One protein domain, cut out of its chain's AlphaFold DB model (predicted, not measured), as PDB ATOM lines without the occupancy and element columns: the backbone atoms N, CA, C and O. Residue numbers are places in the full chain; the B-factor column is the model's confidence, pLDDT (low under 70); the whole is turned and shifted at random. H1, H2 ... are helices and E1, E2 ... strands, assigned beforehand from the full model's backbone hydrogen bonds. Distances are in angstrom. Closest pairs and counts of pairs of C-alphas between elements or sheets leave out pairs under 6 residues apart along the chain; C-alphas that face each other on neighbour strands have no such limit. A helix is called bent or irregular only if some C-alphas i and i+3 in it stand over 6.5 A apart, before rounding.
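Overview. This is residues 503 to 508 and 515 to 664 of the 664 residues of an uncharacterized protein of Mesocestoides corti (UniProt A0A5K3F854). A twisted sheet, with four long strands E1 to E4 side by side, forms the middle, and helices pack on both of its faces: H2, with H1 touching it, on one, and H4, with H3 next to it, on the other. The short strands E5 and E6 pair with different parts of E4 on its far side from E3. The printed part has 156 residues, with four named helices and six named strands in the order E1 H1 E2 H2 E3 E4 E5 E6 H3 H4. The branched sheet is mixed, parallel from E1 to E3 and antiparallel beyond; the class is mixed, helices and strands, with 67 residues, under half, in named elements. The whole is compact and rounded, with a radius of gyration of the C-alphas of 15.2 A and spans of 39 by 36 by 27 A.

Arrangement. E1, residues 530 to 536, is an edge strand parallel to E2, residues 561 to 567; N 533 and O 563 are 2.9 A apart, within hydrogen-bond range. H1, residues 549 to 555, lies between them in the chain and only grazes the sheet, with residues 549 to 553. On the other side of E2 lies E3, residues 599 to 606, parallel, with N 564 and O 601 at 2.9 A. E1, H1, E2 and E2, H2, E3 are strand-helix-strand units, parallel neighbour strands with a helix between, both with right-handed crossovers; H2 is residues 579 to 585. H1 and H2 touch at a steep tilt of 47 degrees, the same way; their closest C-alphas, of Gln 554 and Leu 585, are 5.0 A apart. H2 is on the sheet at a height of 8.9 A, over E4, residues 609 to 617; their closest C-alphas, of Ile 582 and Ala 615, are 7.2 A apart. E3, E4 and E5, residues 625 to 627, form a meander, each strand the antiparallel neighbour of the one before, in two hairpins; N 602 and O 613 are 2.9 A apart, N 626 and O 616 2.8 A. E4 bends by 51 degrees at residue 614, and its residues 610 to 612 pair with E6, residues 631 to 633, antiparallel, with N 610 and O 633 at 2.8 A. H3, residues 636 to 640, only grazes the sheet with residues 636 to 639. H4, residues 644 to 654, is on the opposite face from H2, over E1 and E2, at a height of 10.1 A; the closest C-alphas of E1 and H4, of Val 530 and Val 649, are 7.3 A apart. H3 and H4 only just touch, with 3 pairs of C-alphas within 8 A, the closest those of Val 640 and Trp 651 at 6.9 A. Every O i to N i+4 pair is within hydrogen-bond range in H1, H2 and H3, against 3 of 7 in H4, where 4 of 8 O i to N i+3 pairs are; H4 is irregular, C-alphas 645 and 648 being 7.3 A apart.

Along the chain. E1 begins at C-alpha 530 (-7.514, -42.722, -28.986) and is 20.3 A long; E2 is 20.1 A, E3 22.4 A and E4, the longest strand, 24.9 A. H4 is 13.4 A long and ends at C-alpha 654 (-12.192, -44.674, -40.313).

Size, cuts and confidence. The C-alphas farthest apart, of Pro 508 and Ala 621, are 47.4 A apart. Residues 509 to 514 are not printed, with 13.3 A between C-alphas 508 and 515. The links E1 to H1, E2 to H2 and H2 to E3 are long. The mean pLDDT of the printed part is 75.2; 42 residues are under 70, among them 568 to 576, 590 to 597 and 656 to 664, the last being the chain's last residue.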
ATOM      1  N   HIS A 503     -11.597 -55.989 -36.740       72.06
ATOM      2  CA  HIS A 503     -11.496 -57.386 -36.327       72.06
ATOM      3  C   HIS A 503     -12.729 -58.162 -36.784       72.06
ATOM      4  O   HIS A 503     -13.804 -58.023 -36.195       72.06
ATOM      5  N   SER A 504     -12.592 -58.994 -37.820       63.50
ATOM      6  CA  SER A 504     -13.671 -59.919 -38.167       63.50
ATOM      7  C   SER A 504     -13.683 -61.108 -37.208       63.50
ATOM      8  O   SER A 504     -12.638 -61.695 -36.926       63.50
ATOM      9  N   ARG A 505     -14.878 -61.476 -36.732       57.94
ATOM     10  CA  ARG A 505     -15.117 -62.680 -35.917       57.94
ATOM     11  C   ARG A 505     -15.616 -63.864 -36.769       57.94
ATOM     12  O   ARG A 505     -16.174 -64.810 -36.220       57.94
ATOM     13  N   SER A 506     -15.436 -63.825 -38.096       47.56
ATOM     14  CA  SER A 506     -15.923 -64.801 -39.094       47.56
ATOM     15  C   SER A 506     -15.198 -66.163 -39.080       47.56
ATOM     16  O   SER A 506     -14.787 -66.683 -40.116       47.56
ATOM     17  N   LEU A 507     -15.048 -66.768 -37.899       41.78
ATOM     18  CA  LEU A 507     -14.428 -68.080 -37.693       41.78
ATOM     19  C   LEU A 507     -15.405 -69.003 -36.941       41.78
ATOM     20  O   LEU A 507     -15.455 -68.968 -35.711       41.78
ATOM     21  N   PRO A 508     -16.203 -69.827 -37.648       38.38
ATOM     22  CA  PRO A 508     -17.325 -70.544 -37.033       38.38
ATOM     23  C   PRO A 508     -16.931 -71.690 -36.080       38.38
ATOM     24  O   PRO A 508     -17.773 -72.128 -35.300       38.38
ATOM     25  N   ARG A 515     -12.607 -63.676 -28.332       68.75
ATOM     26  CA  ARG A 515     -12.349 -62.295 -27.884       68.75
ATOM     27  C   ARG A 515     -10.887 -61.909 -28.069       68.75
ATOM     28  O   ARG A 515      -9.998 -62.720 -27.812       68.75
ATOM     29  N   LEU A 516     -10.650 -60.651 -28.445       75.81
ATOM     30  CA  LEU A 516      -9.319 -60.044 -28.388       75.81
ATOM     31  C   LEU A 516      -8.811 -60.074 -26.941       75.81
ATOM     32  O   LEU A 516      -9.553 -59.759 -26.011       75.81
ATOM     33  N   ALA A 517      -7.536 -60.399 -26.735       80.19
ATOM     34  CA  ALA A 517      -6.941 -60.519 -25.402       80.19
ATOM     35  C   ALA A 517      -6.568 -59.152 -24.777       80.19
ATOM     36  O   ALA A 517      -5.494 -58.994 -24.196       80.19
ATOM     37  N   LEU A 518      -7.476 -58.170 -24.878       85.94
ATOM     38  CA  LEU A 518      -7.301 -56.768 -24.466       85.94
ATOM     39  C   LEU A 518      -6.784 -56.625 -23.029       85.94
ATOM     40  O   LEU A 518      -5.937 -55.780 -22.753       85.94
ATOM     41  N   SER A 519      -7.239 -57.491 -22.123       87.06
ATOM     42  CA  SER A 519      -6.843 -57.518 -20.710       87.06
ATOM     43  C   SER A 519      -5.351 -57.768 -20.470       87.06
ATOM     44  O   SER A 519      -4.848 -57.425 -19.400       87.06
ATOM     45  N   LYS A 520      -4.618 -58.296 -21.461       84.69
ATOM     46  CA  LYS A 520      -3.161 -58.480 -21.389       84.69
ATOM     47  C   LYS A 520      -2.362 -57.187 -21.588       84.69
ATOM     48  O   LYS A 520      -1.198 -57.166 -21.207       84.69
ATOM     49  N   TRP A 521      -2.941 -56.140 -22.185       87.06
ATOM     50  CA  TRP A 521      -2.183 -54.957 -22.625       87.06
ATOM     51  C   TRP A 521      -2.933 -53.623 -22.491       87.06
ATOM     52  O   TRP A 521      -2.355 -52.653 -22.003       87.06
ATOM     53  N   LEU A 522      -4.221 -53.553 -22.848       88.25
ATOM     54  CA  LEU A 522      -4.982 -52.299 -22.922       88.25
ATOM     55  C   LEU A 522      -5.081 -51.544 -21.577       88.25
ATOM     56  O   LEU A 522      -4.924 -50.321 -21.597       88.25
ATOM     57  N   PRO A 523      -5.253 -52.198 -20.405       88.62
ATOM     58  CA  PRO A 523      -5.164 -51.523 -19.103       88.62
ATOM     59  C   PRO A 523      -3.809 -50.853 -18.830       88.62
ATOM     60  O   PRO A 523      -3.740 -49.883 -18.076       88.62
ATOM     61  N   TYR A 524      -2.733 -51.369 -19.434       85.31
ATOM     62  CA  TYR A 524      -1.348 -50.978 -19.165       85.31
ATOM     63  C   TYR A 524      -0.814 -49.917 -20.146       85.31
ATOM     64  O   TYR A 524       0.205 -49.284 -19.863       85.31
ATOM     65  N   CYS A 525      -1.521 -49.645 -21.254       84.69
ATOM     66  CA  CYS A 525      -1.218 -48.540 -22.168       84.69
ATOM     67  C   CYS A 525      -1.257 -47.178 -21.448       84.69
ATOM     68  O   CYS A 525      -2.319 -46.711 -21.031       84.69
ATOM     69  N   LYS A 526      -0.116 -46.481 -21.368       83.50
ATOM     70  CA  LYS A 526      -0.014 -45.132 -20.764       83.50
ATOM     71  C   LYS A 526       0.006 -43.988 -21.788       83.50
ATOM     72  O   LYS A 526      -0.310 -42.859 -21.426       83.50
ATOM     73  N   THR A 527       0.357 -44.280 -23.038       86.06
ATOM     74  CA  THR A 527       0.489 -43.331 -24.161       86.06
ATOM     75  C   THR A 527      -0.778 -43.188 -25.011       86.06
ATOM     76  O   THR A 527      -0.976 -42.155 -25.648       86.06
ATOM     77  N   LEU A 528      -1.648 -44.201 -24.999       88.62
ATOM     78  CA  LEU A 528      -2.785 -44.314 -25.909       88.62
ATOM     79  C   LEU A 528      -3.934 -43.362 -25.528       88.62
ATOM     80  O   LEU A 528      -4.620 -43.569 -24.533       88.62
ATOM     81  N   GLU A 529      -4.186 -42.335 -26.341       89.94
ATOM     82  CA  GLU A 529      -5.285 -41.382 -26.121       89.94
ATOM     83  C   GLU A 529      -6.567 -41.743 -26.890       89.94
ATOM     84  O   GLU A 529      -7.666 -41.408 -26.438       89.94
ATOM     85  N   VAL A 530      -6.431 -42.399 -28.046       91.62
ATOM     86  CA  VAL A 530      -7.514 -42.722 -28.986       91.62
ATOM     87  C   VAL A 530      -7.519 -44.225 -29.261       91.62
ATOM     88  O   VAL A 530      -6.531 -44.761 -29.762       91.62
ATOM     89  N   PHE A 531      -8.641 -44.892 -28.994       92.50
ATOM     90  CA  PHE A 531      -8.849 -46.303 -29.334       92.50
ATOM     91  C   PHE A 531     -10.128 -46.482 -30.153       92.50
ATOM     92  O   PHE A 531     -11.212 -46.095 -29.707       92.50
ATOM     93  N   LEU A 532     -10.000 -47.073 -31.342       92.50
ATOM     94  CA  LEU A 532     -11.123 -47.510 -32.164       92.50
ATOM     95  C   LEU A 532     -11.095 -49.032 -32.327       92.50
ATOM     96  O   LEU A 532     -10.082 -49.597 -32.736       92.50
ATOM     97  N   LEU A 533     -12.226 -49.679 -32.052       89.00
ATOM     98  CA  LEU A 533     -12.456 -51.096 -32.325       89.00
ATOM     99  C   LEU A 533     -13.686 -51.240 -33.222       89.00
ATOM    100  O   LEU A 533     -14.795 -50.944 -32.788       89.00
ATOM    101  N   TYR A 534     -13.496 -51.717 -34.447       84.25
ATOM    102  CA  TYR A 534     -14.575 -52.119 -35.347       84.25
ATOM    103  C   TYR A 534     -14.601 -53.645 -35.402       84.25
ATOM    104  O   TYR A 534     -13.580 -54.273 -35.682       84.25
ATOM    105  N   THR A 535     -15.736 -54.278 -35.122       78.06
ATOM    106  CA  THR A 535     -15.838 -55.743 -35.159       78.06
ATOM    107  C   THR A 535     -17.258 -56.206 -35.474       78.06
ATOM    108  O   THR A 535     -18.210 -55.434 -35.385       78.06
ATOM    109  N   GLN A 536     -17.403 -57.469 -35.859       72.31
ATOM    110  CA  GLN A 536     -18.702 -58.107 -36.082       72.31
ATOM    111  C   GLN A 536     -19.091 -58.968 -34.877       72.31
ATOM    112  O   GLN A 536     -18.212 -59.462 -34.172       72.31
ATOM    113  N   ASN A 537     -20.388 -59.222 -34.691       61.91
ATOM    114  CA  ASN A 537     -20.911 -60.254 -33.778       61.91
ATOM    115  C   ASN A 537     -20.393 -60.132 -32.332       61.91
ATOM    116  O   ASN A 537     -19.760 -61.025 -31.762       61.91
ATOM    117  N   PHE A 538     -20.679 -58.973 -31.743       70.44
ATOM    118  CA  PHE A 538     -20.210 -58.552 -30.429       70.44
ATOM    119  C   PHE A 538     -20.982 -59.237 -29.282       70.44
ATOM    120  O   PHE A 538     -22.124 -58.876 -28.993       70.44
ATOM    121  N   ASN A 539     -20.367 -60.193 -28.571       72.94
ATOM    122  CA  ASN A 539     -21.000 -60.798 -27.390       72.94
ATOM    123  C   ASN A 539     -20.903 -59.878 -26.157       72.94
ATOM    124  O   ASN A 539     -19.998 -59.991 -25.329       72.94
ATOM    125  N   TRP A 540     -21.890 -58.996 -25.993       76.25
ATOM    126  CA  TRP A 540     -21.979 -58.074 -24.857       76.25
ATOM    127  C   TRP A 540     -22.209 -58.736 -23.482       76.25
ATOM    128  O   TRP A 540     -22.262 -58.013 -22.489       76.25
ATOM    129  N   MET A 541     -22.340 -60.063 -23.371       75.69
ATOM    130  CA  MET A 541     -22.265 -60.745 -22.067       75.69
ATOM    131  C   MET A 541     -20.811 -60.965 -21.649       75.69
ATOM    132  O   MET A 541     -20.418 -60.514 -20.578       75.69
ATOM    133  N   GLU A 542     -19.994 -61.579 -22.510       76.62
ATOM    134  CA  GLU A 542     -18.558 -61.788 -22.262       76.62
ATOM    135  C   GLU A 542     -17.827 -60.456 -22.044       76.62
ATOM    136  O   GLU A 542     -17.017 -60.311 -21.131       76.62
ATOM    137  N   GLU A 543     -18.159 -59.448 -22.844       81.56
ATOM    138  CA  GLU A 543     -17.450 -58.163 -22.877       81.56
ATOM    139  C   GLU A 543     -17.827 -57.228 -21.702       81.56
ATOM    140  O   GLU A 543     -17.215 -56.170 -21.521       81.56
ATOM    141  N   ARG A 544     -18.807 -57.644 -20.879       82.81
ATOM    142  CA  ARG A 544     -19.144 -57.082 -19.556       82.81
ATOM    143  C   ARG A 544     -18.423 -57.773 -18.389       82.81
ATOM    144  O   ARG A 544     -18.478 -57.240 -17.283       82.81
ATOM    145  N   THR A 545     -17.817 -58.945 -18.597       82.38
ATOM    146  CA  THR A 545     -17.114 -59.691 -17.532       82.38
ATOM    147  C   THR A 545     -15.736 -59.098 -17.232       82.38
ATOM    148  O   THR A 545     -15.201 -58.316 -18.023       82.38
ATOM    149  N   ASP A 546     -15.142 -59.485 -16.100       80.75
ATOM    150  CA  ASP A 546     -13.758 -59.136 -15.771       80.75
ATOM    151  C   ASP A 546     -12.797 -59.573 -16.893       80.75
ATOM    152  O   ASP A 546     -12.856 -60.694 -17.405       80.75
ATOM    153  N   GLY A 547     -11.917 -58.664 -17.315       80.12
ATOM    154  CA  GLY A 547     -11.038 -58.863 -18.466       80.12
ATOM    155  C   GLY A 547     -11.716 -58.805 -19.847       80.12
ATOM    156  O   GLY A 547     -11.026 -59.024 -20.844       80.12
ATOM    157  N   GLY A 548     -13.019 -58.510 -19.931       85.31
ATOM    158  CA  GLY A 548     -13.714 -58.112 -21.164       85.31
ATOM    159  C   GLY A 548     -13.475 -56.637 -21.526       85.31
ATOM    160  O   GLY A 548     -12.861 -55.894 -20.752       85.31
ATOM    161  N   LEU A 549     -13.956 -56.187 -22.695       88.00
ATOM    162  CA  LEU A 549     -13.717 -54.821 -23.186       88.00
ATOM    163  C   LEU A 549     -14.034 -53.730 -22.150       88.00
ATOM    164  O   LEU A 549     -13.214 -52.834 -21.954       88.00
ATOM    165  N   LEU A 550     -15.207 -53.763 -21.506       88.62
ATOM    166  CA  LEU A 550     -15.644 -52.658 -20.641       88.62
ATOM    167  C   LEU A 550     -14.750 -52.499 -19.403       88.62
ATOM    168  O   LEU A 550     -14.416 -51.375 -19.033       88.62
ATOM    169  N   ASP A 551     -14.303 -53.611 -18.821       88.25
ATOM    170  CA  ASP A 551     -13.333 -53.628 -17.725       88.25
ATOM    171  C   ASP A 551     -11.957 -53.099 -18.179       88.25
ATOM    172  O   ASP A 551     -11.351 -52.251 -17.520       88.25
ATOM    173  N   CYS A 552     -11.496 -53.509 -19.366       90.00
ATOM    174  CA  CYS A 552     -10.231 -53.035 -19.931       90.00
ATOM    175  C   CYS A 552     -10.241 -51.521 -20.203       90.00
ATOM    176  O   CYS A 552      -9.271 -50.826 -19.888       90.00
ATOM    177  N   LEU A 553     -11.350 -50.999 -20.739       90.81
ATOM    178  CA  LEU A 553     -11.562 -49.564 -20.940       90.81
ATOM    179  C   LEU A 553     -11.671 -48.804 -19.612       90.81
ATOM    180  O   LEU A 553     -11.186 -47.680 -19.525       90.81
ATOM    181  N   GLN A 554     -12.285 -49.391 -18.578       88.75
ATOM    182  CA  GLN A 554     -12.423 -48.765 -17.258       88.75
ATOM    183  C   GLN A 554     -11.086 -48.679 -16.508       88.75
ATOM    184  O   GLN A 554     -10.851 -47.699 -15.799       88.75
ATOM    185  N   LYS A 555     -10.217 -49.688 -16.661       88.69
ATOM    186  CA  LYS A 555      -8.890 -49.748 -16.029       88.69
ATOM    187  C   LYS A 555      -7.841 -48.883 -16.737       88.69
ATOM    188  O   LYS A 555      -6.920 -48.399 -16.081       88.69
ATOM    189  N   ASN A 556      -7.977 -48.637 -18.042       87.19
ATOM    190  CA  ASN A 556      -7.095 -47.710 -18.748       87.19
ATOM    191  C   ASN A 556      -7.358 -46.246 -18.321       87.19
ATOM    192  O   ASN A 556      -8.481 -45.748 -18.384       87.19
ATOM    193  N   SER A 557      -6.294 -45.534 -17.930       82.75
ATOM    194  CA  SER A 557      -6.366 -44.134 -17.470       82.75
ATOM    195  C   SER A 557      -5.878 -43.080 -18.480       82.75
ATOM    196  O   SER A 557      -6.110 -41.884 -18.265       82.75
ATOM    197  N   SER A 558      -5.226 -43.495 -19.572       85.69
ATOM    198  CA  SER A 558      -4.671 -42.619 -20.618       85.69
ATOM    199  C   SER A 558      -5.710 -42.220 -21.669       85.69
ATOM    200  O   SER A 558      -5.727 -41.063 -22.103       85.69
ATOM    201  N   LEU A 559      -6.631 -43.133 -21.998       87.75
ATOM    202  CA  LEU A 559      -7.654 -42.951 -23.022       87.75
ATOM    203  C   LEU A 559      -8.514 -41.705 -22.783       87.75
ATOM    204  O   LEU A 559      -8.968 -41.404 -21.674       87.75
ATOM    205  N   ARG A 560      -8.760 -40.979 -23.870       85.88
ATOM    206  CA  ARG A 560      -9.617 -39.788 -23.938       85.88
ATOM    207  C   ARG A 560     -10.767 -39.987 -24.910       85.88
ATOM    208  O   ARG A 560     -11.858 -39.490 -24.647       85.88
ATOM    209  N   TYR A 561     -10.526 -40.725 -25.988       89.81
ATOM    210  CA  TYR A 561     -11.488 -40.982 -27.045       89.81
ATOM    211  C   TYR A 561     -11.579 -42.490 -27.272       89.81
ATOM    212  O   TYR A 561     -10.575 -43.141 -27.558       89.81
ATOM    213  N   VAL A 562     -12.784 -43.040 -27.159       92.19
ATOM    214  CA  VAL A 562     -13.087 -44.443 -27.458       92.19
ATOM    215  C   VAL A 562     -14.234 -44.502 -28.460       92.19
ATOM    216  O   VAL A 562     -15.245 -43.825 -28.276       92.19
ATOM    217  N   CYS A 563     -14.081 -45.314 -29.502       91.88
ATOM    218  CA  CYS A 563     -15.119 -45.593 -30.489       91.88
ATOM    219  C   CYS A 563     -15.196 -47.107 -30.711       91.88
ATOM    220  O   CYS A 563     -14.198 -47.738 -31.054       91.88
ATOM    221  N   VAL A 564     -16.361 -47.703 -30.479       89.94
ATOM    222  CA  VAL A 564     -16.574 -49.148 -30.609       89.94
ATOM    223  C   VAL A 564     -17.735 -49.374 -31.562       89.94
ATOM    224  O   VAL A 564     -18.869 -49.020 -31.245       89.94
ATOM    225  N   VAL A 565     -17.441 -49.950 -32.724       86.00
ATOM    226  CA  VAL A 565     -18.411 -50.259 -33.775       86.00
ATOM    227  C   VAL A 565     -18.662 -51.762 -33.804       86.00
ATOM    228  O   VAL A 565     -17.723 -52.559 -33.831       86.00
ATOM    229  N   SER A 566     -19.939 -52.132 -33.796       81.12
ATOM    230  CA  SER A 566     -20.436 -53.500 -33.873       81.12
ATOM    231  C   SER A 566     -21.325 -53.649 -35.102       81.12
ATOM    232  O   SER A 566     -22.413 -53.081 -35.132       81.12
ATOM    233  N   GLU A 567     -20.916 -54.452 -36.079       74.06
ATOM    234  CA  GLU A 567     -21.836 -54.964 -37.103       74.06
ATOM    235  C   GLU A 567     -22.629 -56.154 -36.557       74.06
ATOM    236  O   GLU A 567     -22.055 -57.097 -35.996       74.06
ATOM    237  N   ALA A 568     -23.951 -56.112 -36.725       61.78
ATOM    238  CA  ALA A 568     -24.864 -57.159 -36.282       61.78
ATOM    239  C   ALA A 568     -25.335 -58.015 -37.471       61.78
ATOM    240  O   ALA A 568     -26.210 -57.601 -38.227       61.78
ATOM    241  N   SER A 569     -24.805 -59.236 -37.630       51.09
ATOM    242  CA  SER A 569     -25.286 -60.145 -38.679       51.09
ATOM    243  C   SER A 569     -26.507 -60.944 -38.198       51.09
ATOM    244  O   SER A 569     -26.353 -61.951 -37.507       51.09
ATOM    245  N   ASN A 570     -27.713 -60.504 -38.581       41.81
ATOM    246  CA  ASN A 570     -29.011 -61.211 -38.519       41.81
ATOM    247  C   ASN A 570     -29.526 -61.780 -37.171       41.81
ATOM    248  O   ASN A 570     -30.681 -62.204 -37.112       41.81
ATOM    249  N   CYS A 571     -28.752 -61.774 -36.082       35.62
ATOM    250  CA  CYS A 571     -29.122 -62.429 -34.823       35.62
ATOM    251  C   CYS A 571     -29.299 -61.448 -33.649       35.62
ATOM    252  O   CYS A 571     -28.327 -60.947 -33.098       35.62
ATOM    253  N   SER A 572     -30.567 -61.262 -33.261       41.62
ATOM    254  CA  SER A 572     -31.082 -60.696 -31.999       41.62
ATOM    255  C   SER A 572     -30.533 -59.340 -31.502       41.62
ATOM    256  O   SER A 572     -29.476 -59.216 -30.892       41.62
ATOM    257  N   SER A 573     -31.408 -58.330 -31.530       40.22
ATOM    258  CA  SER A 573     -31.261 -57.017 -30.869       40.22
ATOM    259  C   SER A 573     -31.232 -57.057 -29.322       40.22
ATOM    260  O   SER A 573     -31.334 -56.024 -28.657       40.22
ATOM    261  N   ALA A 574     -31.099 -58.244 -28.722       38.34
ATOM    262  CA  ALA A 574     -31.306 -58.504 -27.297       38.34
ATOM    263  C   ALA A 574     -30.136 -58.077 -26.390       38.34
ATOM    264  O   ALA A 574     -30.303 -57.983 -25.174       38.34
ATOM    265  N   MET A 575     -28.944 -57.837 -26.947       52.19
ATOM    266  CA  MET A 575     -27.733 -57.546 -26.174       52.19
ATOM    267  C   MET A 575     -26.947 -56.394 -26.801       52.19
ATOM    268  O   MET A 575     -26.211 -56.569 -27.761       52.19
ATOM    269  N   SER A 576     -27.074 -55.203 -26.221       67.12
ATOM    270  CA  SER A 576     -26.287 -54.020 -26.590       67.12
ATOM    271  C   SER A 576     -25.888 -53.236 -25.335       67.12
ATOM    272  O   SER A 576     -26.401 -53.508 -24.244       67.12
ATOM    273  N   VAL A 577     -24.953 -52.288 -25.458       77.38
ATOM    274  CA  VAL A 577     -24.470 -51.477 -24.323       77.38
ATOM    275  C   VAL A 577     -25.617 -50.689 -23.699       77.38
ATOM    276  O   VAL A 577     -26.332 -49.957 -24.387       77.38
ATOM    277  N   THR A 578     -25.785 -50.828 -22.384       85.00
ATOM    278  CA  THR A 578     -26.792 -50.077 -21.630       85.00
ATOM    279  C   THR A 578     -26.217 -48.770 -21.099       85.00
ATOM    280  O   THR A 578     -25.005 -48.594 -20.961       85.00
ATOM    281  N   ARG A 579     -27.105 -47.848 -20.721       85.75
ATOM    282  CA  ARG A 579     -26.716 -46.630 -20.007       85.75
ATOM    283  C   ARG A 579     -25.954 -46.937 -18.710       85.75
ATOM    284  O   ARG A 579     -24.942 -46.295 -18.452       85.75
ATOM    285  N   SER A 580     -26.384 -47.938 -17.941       86.56
ATOM    286  CA  SER A 580     -25.736 -48.330 -16.684       86.56
ATOM    287  C   SER A 580     -24.358 -48.975 -16.883       86.56
ATOM    288  O   SER A 580     -23.501 -48.848 -16.009       86.56
ATOM    289  N   ASP A 581     -24.084 -49.590 -18.041       87.50
ATOM    290  CA  ASP A 581     -22.726 -50.020 -18.408       87.50
ATOM    291  C   ASP A 581     -21.789 -48.825 -18.625       87.50
ATOM    292  O   ASP A 581     -20.660 -48.828 -18.132       87.50
ATOM    293  N   ILE A 582     -22.269 -47.770 -19.294       87.00
ATOM    294  CA  ILE A 582     -21.511 -46.522 -19.469       87.00
ATOM    295  C   ILE A 582     -21.334 -45.810 -18.119       87.00
ATOM    296  O   ILE A 582     -20.236 -45.353 -17.810       87.00
ATOM    297  N   GLU A 583     -22.361 -45.768 -17.268       85.88
ATOM    298  CA  GLU A 583     -22.259 -45.210 -15.908       85.88
ATOM    299  C   GLU A 583     -21.284 -46.004 -15.019       85.88
ATOM    300  O   GLU A 583     -20.649 -45.412 -14.146       85.88
ATOM    301  N   ARG A 584     -21.106 -47.315 -15.249       84.12
ATOM    302  CA  ARG A 584     -20.067 -48.138 -14.601       84.12
ATOM    303  C   ARG A 584     -18.673 -47.778 -15.125       84.12
ATOM    304  O   ARG A 584     -17.820 -47.397 -14.326       84.12
ATOM    305  N   LEU A 585     -18.482 -47.809 -16.445       84.81
ATOM    306  CA  LEU A 585     -17.231 -47.463 -17.137       84.81
ATOM    307  C   LEU A 585     -16.711 -46.071 -16.731       84.81
ATOM    308  O   LEU A 585     -15.534 -45.898 -16.407       84.81
ATOM    309  N   LEU A 586     -17.605 -45.081 -16.658       82.00
ATOM    310  CA  LEU A 586     -17.259 -43.710 -16.283       82.00
ATOM    311  C   LEU A 586     -16.742 -43.557 -14.840       82.00
ATOM    312  O   LEU A 586     -16.081 -42.557 -14.560       82.00
ATOM    313  N   LYS A 587     -16.959 -44.524 -13.933       77.06
ATOM    314  CA  LYS A 587     -16.418 -44.465 -12.558       77.06
ATOM    315  C   LYS A 587     -14.888 -44.528 -12.517       77.06
ATOM    316  O   LYS A 587     -14.296 -43.939 -11.618       77.06
ATOM    317  N   GLY A 588     -14.241 -45.182 -13.489       68.69
ATOM    318  CA  GLY A 588     -12.776 -45.156 -13.631       68.69
ATOM    319  C   GLY A 588     -12.241 -43.875 -14.290       68.69
ATOM    320  O   GLY A 588     -11.079 -43.504 -14.125       68.69
ATOM    321  N   TRP A 589     -13.086 -43.154 -15.033       74.00
ATOM    322  CA  TRP A 589     -12.655 -42.121 -15.977       74.00
ATOM    323  C   TRP A 589     -12.566 -40.724 -15.354       74.00
ATOM    324  O   TRP A 589     -13.371 -39.831 -15.621       74.00
ATOM    325  N   SER A 590     -11.515 -40.501 -14.560       59.38
ATOM    326  CA  SER A 590     -11.230 -39.174 -13.996       59.38
ATOM    327  C   SER A 590     -11.000 -38.092 -15.075       59.38
ATOM    328  O   SER A 590     -10.257 -38.262 -16.048       59.38
ATOM    329  N   CYS A 591     -11.640 -36.935 -14.891       53.75
ATOM    330  CA  CYS A 591     -11.613 -35.812 -15.833       53.75
ATOM    331  C   CYS A 591     -10.368 -34.920 -15.654       53.75
ATOM    332  O   CYS A 591     -10.437 -33.854 -15.029       53.75
ATOM    333  N   ARG A 592      -9.228 -35.331 -16.225       51.12
ATOM    334  CA  ARG A 592      -8.042 -34.466 -16.403       51.12
ATOM    335  C   ARG A 592      -8.272 -33.415 -17.511       51.12
ATOM    336  O   ARG A 592      -9.160 -33.574 -18.345       51.12
ATOM    337  N   LYS A 593      -7.504 -32.315 -17.489       47.91
ATOM    338  CA  LYS A 593      -7.621 -31.199 -18.455       47.91
ATOM    339  C   LYS A 593      -7.186 -31.634 -19.869       47.91
ATOM    340  O   LYS A 593      -6.169 -32.303 -20.006       47.91
ATOM    341  N   GLY A 594      -7.907 -31.179 -20.894       48.47
ATOM    342  CA  GLY A 594      -7.576 -31.328 -22.319       48.47
ATOM    343  C   GLY A 594      -8.532 -30.485 -23.184       48.47
ATOM    344  O   GLY A 594      -9.636 -30.200 -22.719       48.47
ATOM    345  N   PRO A 595      -8.142 -30.054 -24.400       44.34
ATOM    346  CA  PRO A 595      -8.841 -28.989 -25.138       44.34
ATOM    347  C   PRO A 595     -10.195 -29.382 -25.755       44.34
ATOM    348  O   PRO A 595     -10.991 -28.501 -26.064       44.34
ATOM    349  N   LEU A 596     -10.471 -30.680 -25.936       53.06
ATOM    350  CA  LEU A 596     -11.698 -31.183 -26.578       53.06
ATOM    351  C   LEU A 596     -12.590 -32.032 -25.650       53.06
ATOM    352  O   LEU A 596     -13.688 -32.411 -26.045       53.06
ATOM    353  N   GLY A 597     -12.171 -32.297 -24.407       65.12
ATOM    354  CA  GLY A 597     -12.885 -33.185 -23.480       65.12
ATOM    355  C   GLY A 597     -12.543 -34.670 -23.663       65.12
ATOM    356  O   GLY A 597     -11.459 -35.008 -24.134       65.12
ATOM    357  N   LYS A 598     -13.453 -35.555 -23.236       78.19
ATOM    358  CA  LYS A 598     -13.363 -37.016 -23.407       78.19
ATOM    359  C   LYS A 598     -14.658 -37.546 -24.035       78.19
ATOM    360  O   LYS A 598     -15.732 -37.088 -23.651       78.19
ATOM    361  N   TYR A 599     -14.548 -38.524 -24.933       87.44
ATOM    362  CA  TYR A 599     -15.666 -39.154 -25.645       87.44
ATOM    363  C   TYR A 599     -15.585 -40.678 -25.552       87.44
ATOM    364  O   TYR A 599     -14.507 -41.256 -25.677       87.44
ATOM    365  N   ILE A 600     -16.735 -41.327 -25.385       90.62
ATOM    366  CA  ILE A 600     -16.891 -42.779 -25.501       90.62
ATOM    367  C   ILE A 600     -18.137 -43.020 -26.350       90.62
ATOM    368  O   ILE A 600     -19.233 -42.690 -25.904       90.62
ATOM    369  N   LEU A 601     -17.986 -43.569 -27.553       91.12
ATOM    370  CA  LEU A 601     -19.090 -43.905 -28.454       91.12
ATOM    371  C   LEU A 601     -19.182 -45.421 -28.639       91.12
ATOM    372  O   LEU A 601     -18.192 -46.065 -28.984       91.12
ATOM    373  N   PHE A 602     -20.382 -45.966 -28.461       89.69
ATOM    374  CA  PHE A 602     -20.747 -47.320 -28.866       89.69
ATOM    375  C   PHE A 602     -21.755 -47.226 -30.013       89.69
ATOM    376  O   PHE A 602     -22.728 -46.470 -29.935       89.69
ATOM    377  N   ILE A 603     -21.488 -47.954 -31.093       87.69
ATOM    378  CA  ILE A 603     -22.189 -47.855 -32.373       87.69
ATOM    379  C   ILE A 603     -22.597 -49.266 -32.810       87.69
ATOM    380  O   ILE A 603     -21.753 -50.156 -32.891       87.69
ATOM    381  N   SER A 604     -23.883 -49.458 -33.093       82.75
ATOM    382  CA  SER A 604     -24.441 -50.642 -33.750       82.75
ATOM    383  C   SER A 604     -24.703 -50.299 -35.214       82.75
ATOM    384  O   SER A 604     -25.351 -49.287 -35.489       82.75
ATOM    385  N   HIS A 605     -24.186 -51.103 -36.139       77.44
ATOM    386  CA  HIS A 605     -24.468 -51.012 -37.571       77.44
ATOM    387  C   HIS A 605     -25.356 -52.200 -37.960       77.44
ATOM    388  O   HIS A 605     -24.974 -53.359 -37.779       77.44
ATOM    389  N   GLU A 606     -26.558 -51.888 -38.437       72.88
ATOM    390  CA  GLU A 606     -27.646 -52.822 -38.728       72.88
ATOM    391  C   GLU A 606     -28.227 -52.492 -40.114       72.88
ATOM    392  O   GLU A 606     -28.191 -51.338 -40.538       72.88
ATOM    393  N   ASP A 607     -28.843 -53.458 -40.807       64.50
ATOM    394  CA  ASP A 607     -29.374 -53.290 -42.182       64.50
ATOM    395  C   ASP A 607     -30.384 -52.133 -42.358       64.50
ATOM    396  O   ASP A 607     -30.751 -51.766 -43.476       64.50
ATOM    397  N   ARG A 608     -30.890 -51.580 -41.250       63.38
ATOM    398  CA  ARG A 608     -31.882 -50.494 -41.203       63.38
ATOM    399  C   ARG A 608     -31.292 -49.131 -40.824       63.38
ATOM    400  O   ARG A 608     -32.020 -48.142 -40.875       63.38
ATOM    401  N   GLY A 609     -30.015 -49.064 -40.443       72.19
ATOM    402  CA  GLY A 609     -29.338 -47.834 -40.035       72.19
ATOM    403  C   GLY A 609     -28.290 -48.041 -38.940       72.19
ATOM    404  O   GLY A 609     -27.872 -49.153 -38.623       72.19
ATOM    405  N   ILE A 610     -27.853 -46.931 -38.349       81.50
ATOM    406  CA  ILE A 610     -26.790 -46.890 -37.347       81.50
ATOM    407  C   ILE A 610     -27.366 -46.382 -36.025       81.50
ATOM    408  O   ILE A 610     -27.807 -45.235 -35.938       81.50
ATOM    409  N   SER A 611     -27.323 -47.214 -34.985       85.38
ATOM    410  CA  SER A 611     -27.757 -46.865 -33.626       85.38
ATOM    411  C   SER A 611     -26.543 -46.503 -32.768       85.38
ATOM    412  O   SER A 611     -25.555 -47.236 -32.742       85.38
ATOM    413  N   CYS A 612     -26.574 -45.374 -32.057       87.88
ATOM    414  CA  CYS A 612     -25.447 -44.884 -31.260       87.88
ATOM    415  C   CYS A 612     -25.857 -44.521 -29.827       87.88
ATOM    416  O   CYS A 612     -26.884 -43.883 -29.588       87.88
ATOM    417  N   LEU A 613     -25.015 -44.907 -28.866       88.81
ATOM    418  CA  LEU A 613     -25.094 -44.523 -27.458       88.81
ATOM    419  C   LEU A 613     -23.687 -44.157 -26.966       88.81
ATOM    420  O   LEU A 613     -22.741 -44.910 -27.191       88.81
ATOM    421  N   GLY A 614     -23.533 -43.037 -26.258       86.31
ATOM    422  CA  GLY A 614     -22.208 -42.627 -25.796       86.31
ATOM    423  C   GLY A 614     -22.180 -41.682 -24.602       86.31
ATOM    424  O   GLY A 614     -23.196 -41.137 -24.179       86.31
ATOM    425  N   ALA A 615     -20.978 -41.476 -24.068       86.50
ATOM    426  CA  ALA A 615     -20.656 -40.427 -23.112       86.50
ATOM    427  C   ALA A 615     -19.885 -39.306 -23.821       86.50
ATOM    428  O   ALA A 615     -18.834 -39.544 -24.415       86.50
ATOM    429  N   VAL A 616     -20.401 -38.083 -23.725       84.94
ATOM    430  CA  VAL A 616     -19.857 -36.871 -24.360       84.94
ATOM    431  C   VAL A 616     -19.588 -35.796 -23.294       84.94
ATOM    432  O   VAL A 616     -20.192 -35.846 -22.216       84.94
ATOM    433  N   PRO A 617     -18.696 -34.814 -23.516       76.75
ATOM    434  CA  PRO A 617     -18.466 -33.751 -22.543       76.75
ATOM    435  C   PRO A 617     -19.700 -32.842 -22.441       76.75
ATOM    436  O   PRO A 617     -20.175 -32.305 -23.437       76.75
ATOM    437  N   ASN A 618     -20.216 -32.620 -21.226       70.06
ATOM    438  CA  ASN A 618     -21.442 -31.832 -21.014       70.06
ATOM    439  C   ASN A 618     -21.259 -30.327 -21.335       70.06
ATOM    440  O   ASN A 618     -22.226 -29.585 -21.470       70.06
ATOM    441  N   SER A 619     -20.011 -29.866 -21.446       63.31
ATOM    442  CA  SER A 619     -19.612 -28.677 -22.210       63.31
ATOM    443  C   SER A 619     -18.098 -28.707 -22.443       63.31
ATOM    444  O   SER A 619     -17.375 -29.352 -21.680       63.31
ATOM    445  N   LYS A 620     -17.589 -27.940 -23.421       54.66
ATOM    446  CA  LYS A 620     -16.136 -27.811 -23.693       54.66
ATOM    447  C   LYS A 620     -15.305 -27.347 -22.476       54.66
ATOM    448  O   LYS A 620     -14.092 -27.507 -22.477       54.66
ATOM    449  N   ALA A 621     -15.943 -26.798 -21.436       49.56
ATOM    450  CA  ALA A 621     -15.285 -26.239 -20.251       49.56
ATOM    451  C   ALA A 621     -15.497 -27.031 -18.938       49.56
ATOM    452  O   ALA A 621     -14.899 -26.671 -17.921       49.56
ATOM    453  N   ARG A 622     -16.348 -28.074 -18.892       51.94
ATOM    454  CA  ARG A 622     -16.730 -28.741 -17.623       51.94
ATOM    455  C   ARG A 622     -16.308 -30.208 -17.537       51.94
ATOM    456  O   ARG A 622     -16.566 -31.011 -18.423       51.94
ATOM    457  N   ARG A 623     -15.765 -30.580 -16.369       55.81
ATOM    458  CA  ARG A 623     -15.318 -31.935 -15.979       55.81
ATOM    459  C   ARG A 623     -16.465 -32.936 -15.712       55.81
ATOM    460  O   ARG A 623     -16.363 -33.739 -14.788       55.81
ATOM    461  N   ARG A 624     -17.577 -32.871 -16.446       65.56
ATOM    462  CA  ARG A 624     -18.715 -33.798 -16.298       65.56
ATOM    463  C   ARG A 624     -19.129 -34.330 -17.664       65.56
ATOM    464  O   ARG A 624     -19.297 -33.550 -18.599       65.56
ATOM    465  N   PHE A 625     -19.332 -35.638 -17.746       74.12
ATOM    466  CA  PHE A 625     -19.949 -36.275 -18.903       74.12
ATOM    467  C   PHE A 625     -21.461 -36.032 -18.909       74.12
ATOM    468  O   PHE A 625     -22.089 -35.927 -17.854       74.12
ATOM    469  N   ARG A 626     -22.042 -35.990 -20.106       83.19
ATOM    470  CA  ARG A 626     -23.448 -36.291 -20.362       83.19
ATOM    471  C   ARG A 626     -23.470 -37.611 -21.122       83.19
ATOM    472  O   ARG A 626     -22.803 -37.734 -22.145       83.19
ATOM    473  N   ILE A 627     -24.225 -38.588 -20.634       84.44
ATOM    474  CA  ILE A 627     -24.550 -39.765 -21.442       84.44
ATOM    475  C   ILE A 627     -25.690 -39.352 -22.369       84.44
ATOM    476  O   ILE A 627     -26.639 -38.695 -21.928       84.44
ATOM    477  N   THR A 628     -25.560 -39.654 -23.656       83.19
ATOM    478  CA  THR A 628     -26.615 -39.390 -24.632       83.19
ATOM    479  C   THR A 628     -27.805 -40.309 -24.356       83.19
ATOM    480  O   THR A 628     -27.657 -41.403 -23.815       83.19
ATOM    481  N   GLU A 629     -29.000 -39.906 -24.772       83.69
ATOM    482  CA  GLU A 629     -29.995 -40.919 -25.125       83.69
ATOM    483  C   GLU A 629     -29.467 -41.729 -26.320       83.69
ATOM    484  O   GLU A 629     -28.625 -41.239 -27.086       83.69
ATOM    485  N   ARG A 630     -29.913 -42.982 -26.460       85.56
ATOM    486  CA  ARG A 630     -29.626 -43.745 -27.677       85.56
ATOM    487  C   ARG A 630     -30.387 -43.090 -28.826       85.56
ATOM    488  O   ARG A 630     -31.553 -42.740 -28.662       85.56
ATOM    489  N   PHE A 631     -29.730 -42.916 -29.961       84.44
ATOM    490  CA  PHE A 631     -30.337 -42.352 -31.157       84.44
ATOM    491  C   PHE A 631     -29.930 -43.153 -32.387       84.44
ATOM    492  O   PHE A 631     -28.863 -43.761 -32.410       84.44
ATOM    493  N   GLU A 632     -30.756 -43.090 -33.423       85.94
ATOM    494  CA  GLU A 632     -30.503 -43.733 -34.709       85.94
ATOM    495  C   GLU A 632     -30.326 -42.689 -35.811       85.94
ATOM    496  O   GLU A 632     -30.903 -41.598 -35.761       85.94
ATOM    497  N   VAL A 633     -29.490 -43.020 -36.792       81.00
ATOM    498  CA  VAL A 633     -29.267 -42.247 -38.017       81.00
ATOM    499  C   VAL A 633     -29.166 -43.200 -39.214       81.00
ATOM    500  O   VAL A 633     -28.658 -44.310 -39.058       81.00
ATOM    501  N   PRO A 634     -29.636 -42.822 -40.415       77.81
ATOM    502  CA  PRO A 634     -29.745 -43.772 -41.522       77.81
ATOM    503  C   PRO A 634     -28.414 -44.058 -42.237       77.81
ATOM    504  O   PRO A 634     -28.339 -45.039 -42.969       77.81
ATOM    505  N   ARG A 635     -27.379 -43.215 -42.084       79.88
ATOM    506  CA  ARG A 635     -26.073 -43.364 -42.764       79.88
ATOM    507  C   ARG A 635     -24.917 -42.873 -41.892       79.88
ATOM    508  O   ARG A 635     -25.105 -42.027 -41.018       79.88
ATOM    509  N   TRP A 636     -23.699 -43.314 -42.210       78.81
ATOM    510  CA  TRP A 636     -22.463 -42.870 -41.551       78.81
ATOM    511  C   TRP A 636     -22.263 -41.351 -41.592       78.81
ATOM    512  O   TRP A 636     -21.930 -40.758 -40.568       78.81
ATOM    513  N   LEU A 637     -22.534 -40.703 -42.729       81.06
ATOM    514  CA  LEU A 637     -22.456 -39.243 -42.863       81.06
ATOM    515  C   LEU A 637     -23.318 -38.497 -41.829       81.06
ATOM    516  O   LEU A 637     -22.886 -37.487 -41.274       81.06
ATOM    517  N   ASP A 638     -24.504 -39.020 -41.518       81.69
ATOM    518  CA  ASP A 638     -25.425 -38.417 -40.551       81.69
ATOM    519  C   ASP A 638     -24.932 -38.599 -39.091       81.69
ATOM    520  O   ASP A 638     -25.277 -37.803 -38.216       81.69
ATOM    521  N   LEU A 639     -24.071 -39.597 -38.825       82.94
ATOM    522  CA  LEU A 639     -23.347 -39.748 -37.554       82.94
ATOM    523  C   LEU A 639     -22.130 -38.811 -37.478       82.94
ATOM    524  O   LEU A 639     -21.925 -38.148 -36.461       82.94
ATOM    525  N   VAL A 640     -21.348 -38.717 -38.560       83.56
ATOM    526  CA  VAL A 640     -20.186 -37.817 -38.672       83.56
ATOM    527  C   VAL A 640     -20.613 -36.359 -38.474       83.56
ATOM    528  O   VAL A 640     -19.994 -35.637 -37.693       83.56
ATOM    529  N   ALA A 641     -21.724 -35.947 -39.094       82.31
ATOM    530  CA  ALA A 641     -22.316 -34.618 -38.935       82.31
ATOM    531  C   ALA A 641     -22.807 -34.318 -37.502       82.31
ATOM    532  O   ALA A 641     -22.971 -33.153 -37.142       82.31
ATOM    533  N   ARG A 642     -23.027 -35.350 -36.674       83.50
ATOM    534  CA  ARG A 642     -23.482 -35.226 -35.280       83.50
ATOM    535  C   ARG A 642     -22.337 -35.156 -34.263       83.50
ATOM    536  O   ARG A 642     -22.568 -34.692 -33.149       83.50
ATOM    537  N   PHE A 643     -21.123 -35.554 -34.656       83.81
ATOM    538  CA  PHE A 643     -19.887 -35.410 -33.876       83.81
ATOM    539  C   PHE A 643     -18.725 -34.875 -34.746       83.81
ATOM    540  O   PHE A 643     -17.698 -35.555 -34.889       83.81
ATOM    541  N   PRO A 644     -18.855 -33.687 -35.369       79.94
ATOM    542  CA  PRO A 644     -17.857 -33.161 -36.305       79.94
ATOM    543  C   PRO A 644     -16.497 -32.894 -35.640       79.94
ATOM    544  O   PRO A 644     -15.456 -33.027 -36.280       79.94
ATOM    545  N   GLU A 645     -16.467 -32.595 -34.339       79.81
ATOM    546  CA  GLU A 645     -15.235 -32.432 -33.558       79.81
ATOM    547  C   GLU A 645     -14.401 -33.717 -33.423       79.81
ATOM    548  O   GLU A 645     -13.221 -33.644 -33.083       79.81
ATOM    549  N   LEU A 646     -14.979 -34.886 -33.727       84.00
ATOM    550  CA  LEU A 646     -14.263 -36.159 -33.784       84.00
ATOM    551  C   LEU A 646     -13.698 -36.471 -35.179       84.00
ATOM    552  O   LEU A 646     -13.114 -37.539 -35.359       84.00
ATOM    553  N   PHE A 647     -13.802 -35.571 -36.165       82.44
ATOM    554  CA  PHE A 647     -13.347 -35.857 -37.531       82.44
ATOM    555  C   PHE A 647     -11.842 -36.145 -37.622       82.44
ATOM    556  O   PHE A 647     -11.450 -37.200 -38.113       82.44
ATOM    557  N   SER A 648     -10.995 -35.281 -37.059       78.00
ATOM    558  CA  SER A 648      -9.539 -35.504 -36.979       78.00
ATOM    559  C   SER A 648      -9.123 -36.501 -35.885       78.00
ATOM    560  O   SER A 648      -7.951 -36.879 -35.794       78.00
ATOM    561  N   VAL A 649     -10.066 -36.953 -35.050       82.50
ATOM    562  CA  VAL A 649      -9.840 -37.957 -33.998       82.50
ATOM    563  C   VAL A 649     -10.073 -39.364 -34.542       82.50
ATOM    564  O   VAL A 649      -9.167 -40.189 -34.443       82.50
ATOM    565  N   PHE A 650     -11.245 -39.604 -35.137       82.56
ATOM    566  CA  PHE A 650     -11.731 -40.895 -35.626       82.56
ATOM    567  C   PHE A 650     -12.133 -40.883 -37.099       82.56
ATOM    568  O   PHE A 650     -11.681 -41.749 -37.841       82.56
ATOM    569  N   TRP A 651     -12.998 -39.958 -37.534       81.62
ATOM    570  CA  TRP A 651     -13.716 -40.147 -38.804       81.62
ATOM    571  C   TRP A 651     -12.797 -40.124 -40.030       81.62
ATOM    572  O   TRP A 651     -12.962 -40.965 -40.903       81.62
ATOM    573  N   GLN A 652     -11.777 -39.263 -40.065       80.69
ATOM    574  CA  GLN A 652     -10.765 -39.247 -41.131       80.69
ATOM    575  C   GLN A 652      -9.982 -40.570 -41.236       80.69
ATOM    576  O   GLN A 652      -9.549 -40.948 -42.321       80.69
ATOM    577  N   ASP A 653      -9.792 -41.262 -40.113       78.88
ATOM    578  CA  ASP A 653      -9.017 -42.504 -40.031       78.88
ATOM    579  C   ASP A 653      -9.890 -43.756 -40.215       78.88
ATOM    580  O   ASP A 653      -9.379 -44.804 -40.594       78.88
ATOM    581  N   LEU A 654     -11.204 -43.639 -40.000       75.44
ATOM    582  CA  LEU A 654     -12.192 -44.674 -40.313       75.44
ATOM    583  C   LEU A 654     -12.641 -44.613 -41.789       75.44
ATOM    584  O   LEU A 654     -12.849 -45.654 -42.408       75.44
ATOM    585  N   ALA A 655     -12.697 -43.416 -42.384       72.19
ATOM    586  CA  ALA A 655     -13.047 -43.193 -43.792       72.19
ATOM    587  C   ALA A 655     -12.057 -43.809 -44.803       72.19
ATOM    588  O   ALA A 655     -12.369 -43.886 -45.987       72.19
ATOM    589  N   SER A 656     -10.862 -44.241 -44.371       68.19
ATOM    590  CA  SER A 656      -9.933 -44.968 -45.248       68.19
ATOM    591  C   SER A 656     -10.259 -46.456 -45.415       68.19
ATOM    592  O   SER A 656      -9.615 -47.097 -46.240       68.19
ATOM    593  N   GLU A 657     -11.214 -46.990 -44.643       68.50
ATOM    594  CA  GLU A 657     -11.618 -48.407 -44.656       68.50
ATOM    595  C   GLU A 657     -13.148 -48.617 -44.716       68.50
ATOM    596  O   GLU A 657     -13.601 -49.690 -45.116       68.50
ATOM    597  N   VAL A 658     -13.953 -47.608 -44.349       67.06
ATOM    598  CA  VAL A 658     -15.428 -47.633 -44.382       67.06
ATOM    599  C   VAL A 658     -15.952 -46.557 -45.329       67.06
ATOM    600  O   VAL A 658     -15.583 -45.389 -45.200       67.06
ATOM    601  N   ASP A 659     -16.855 -46.926 -46.241       65.19
ATOM    602  CA  ASP A 659     -17.532 -45.953 -47.098       65.19
ATOM    603  C   ASP A 659     -18.574 -45.158 -46.295       65.19
ATOM    604  O   ASP A 659     -19.542 -45.703 -45.758       65.19
ATOM    605  N   PHE A 660     -18.372 -43.845 -46.206       57.50
ATOM    606  CA  PHE A 660     -19.310 -42.925 -45.563       57.50
ATOM    607  C   PHE A 660     -20.337 -42.318 -46.533       57.50
ATOM    608  O   PHE A 660     -21.200 -41.553 -46.094       57.50
ATOM    609  N   GLY A 661     -20.254 -42.617 -47.834       47.75
ATOM    610  CA  GLY A 661     -21.007 -41.931 -48.885       47.75
ATOM    611  C   GLY A 661     -20.531 -40.492 -49.120       47.75
ATOM    612  O   GLY A 661     -21.306 -39.650 -49.573       47.75
ATOM    613  N   ILE A 662     -19.277 -40.194 -48.764       39.41
ATOM    614  CA  ILE A 662     -18.628 -38.894 -48.971       39.41
ATOM    615  C   ILE A 662     -17.755 -39.007 -50.232       39.41
ATOM    616  O   ILE A 662     -16.903 -39.894 -50.267       39.41
ATOM    617  N   PRO A 663     -17.920 -38.142 -51.253       30.00
ATOM    618  CA  PRO A 663     -16.981 -38.097 -52.374       30.00
ATOM    619  C   PRO A 663     -15.586 -37.690 -51.869       30.00
ATOM    620  O   PRO A 663     -15.463 -36.715 -51.126       30.00
ATOM    621  N   ALA A 664     -14.576 -38.481 -52.241       33.16
ATOM    622  CA  ALA A 664     -13.203 -38.412 -51.728       33.16
ATOM    623  C   ALA A 664     -12.334 -37.326 -52.389       33.16
ATOM    624  O   ALA A 664     -12.569 -37.029 -53.581       33.16
TER     625      ALA A 664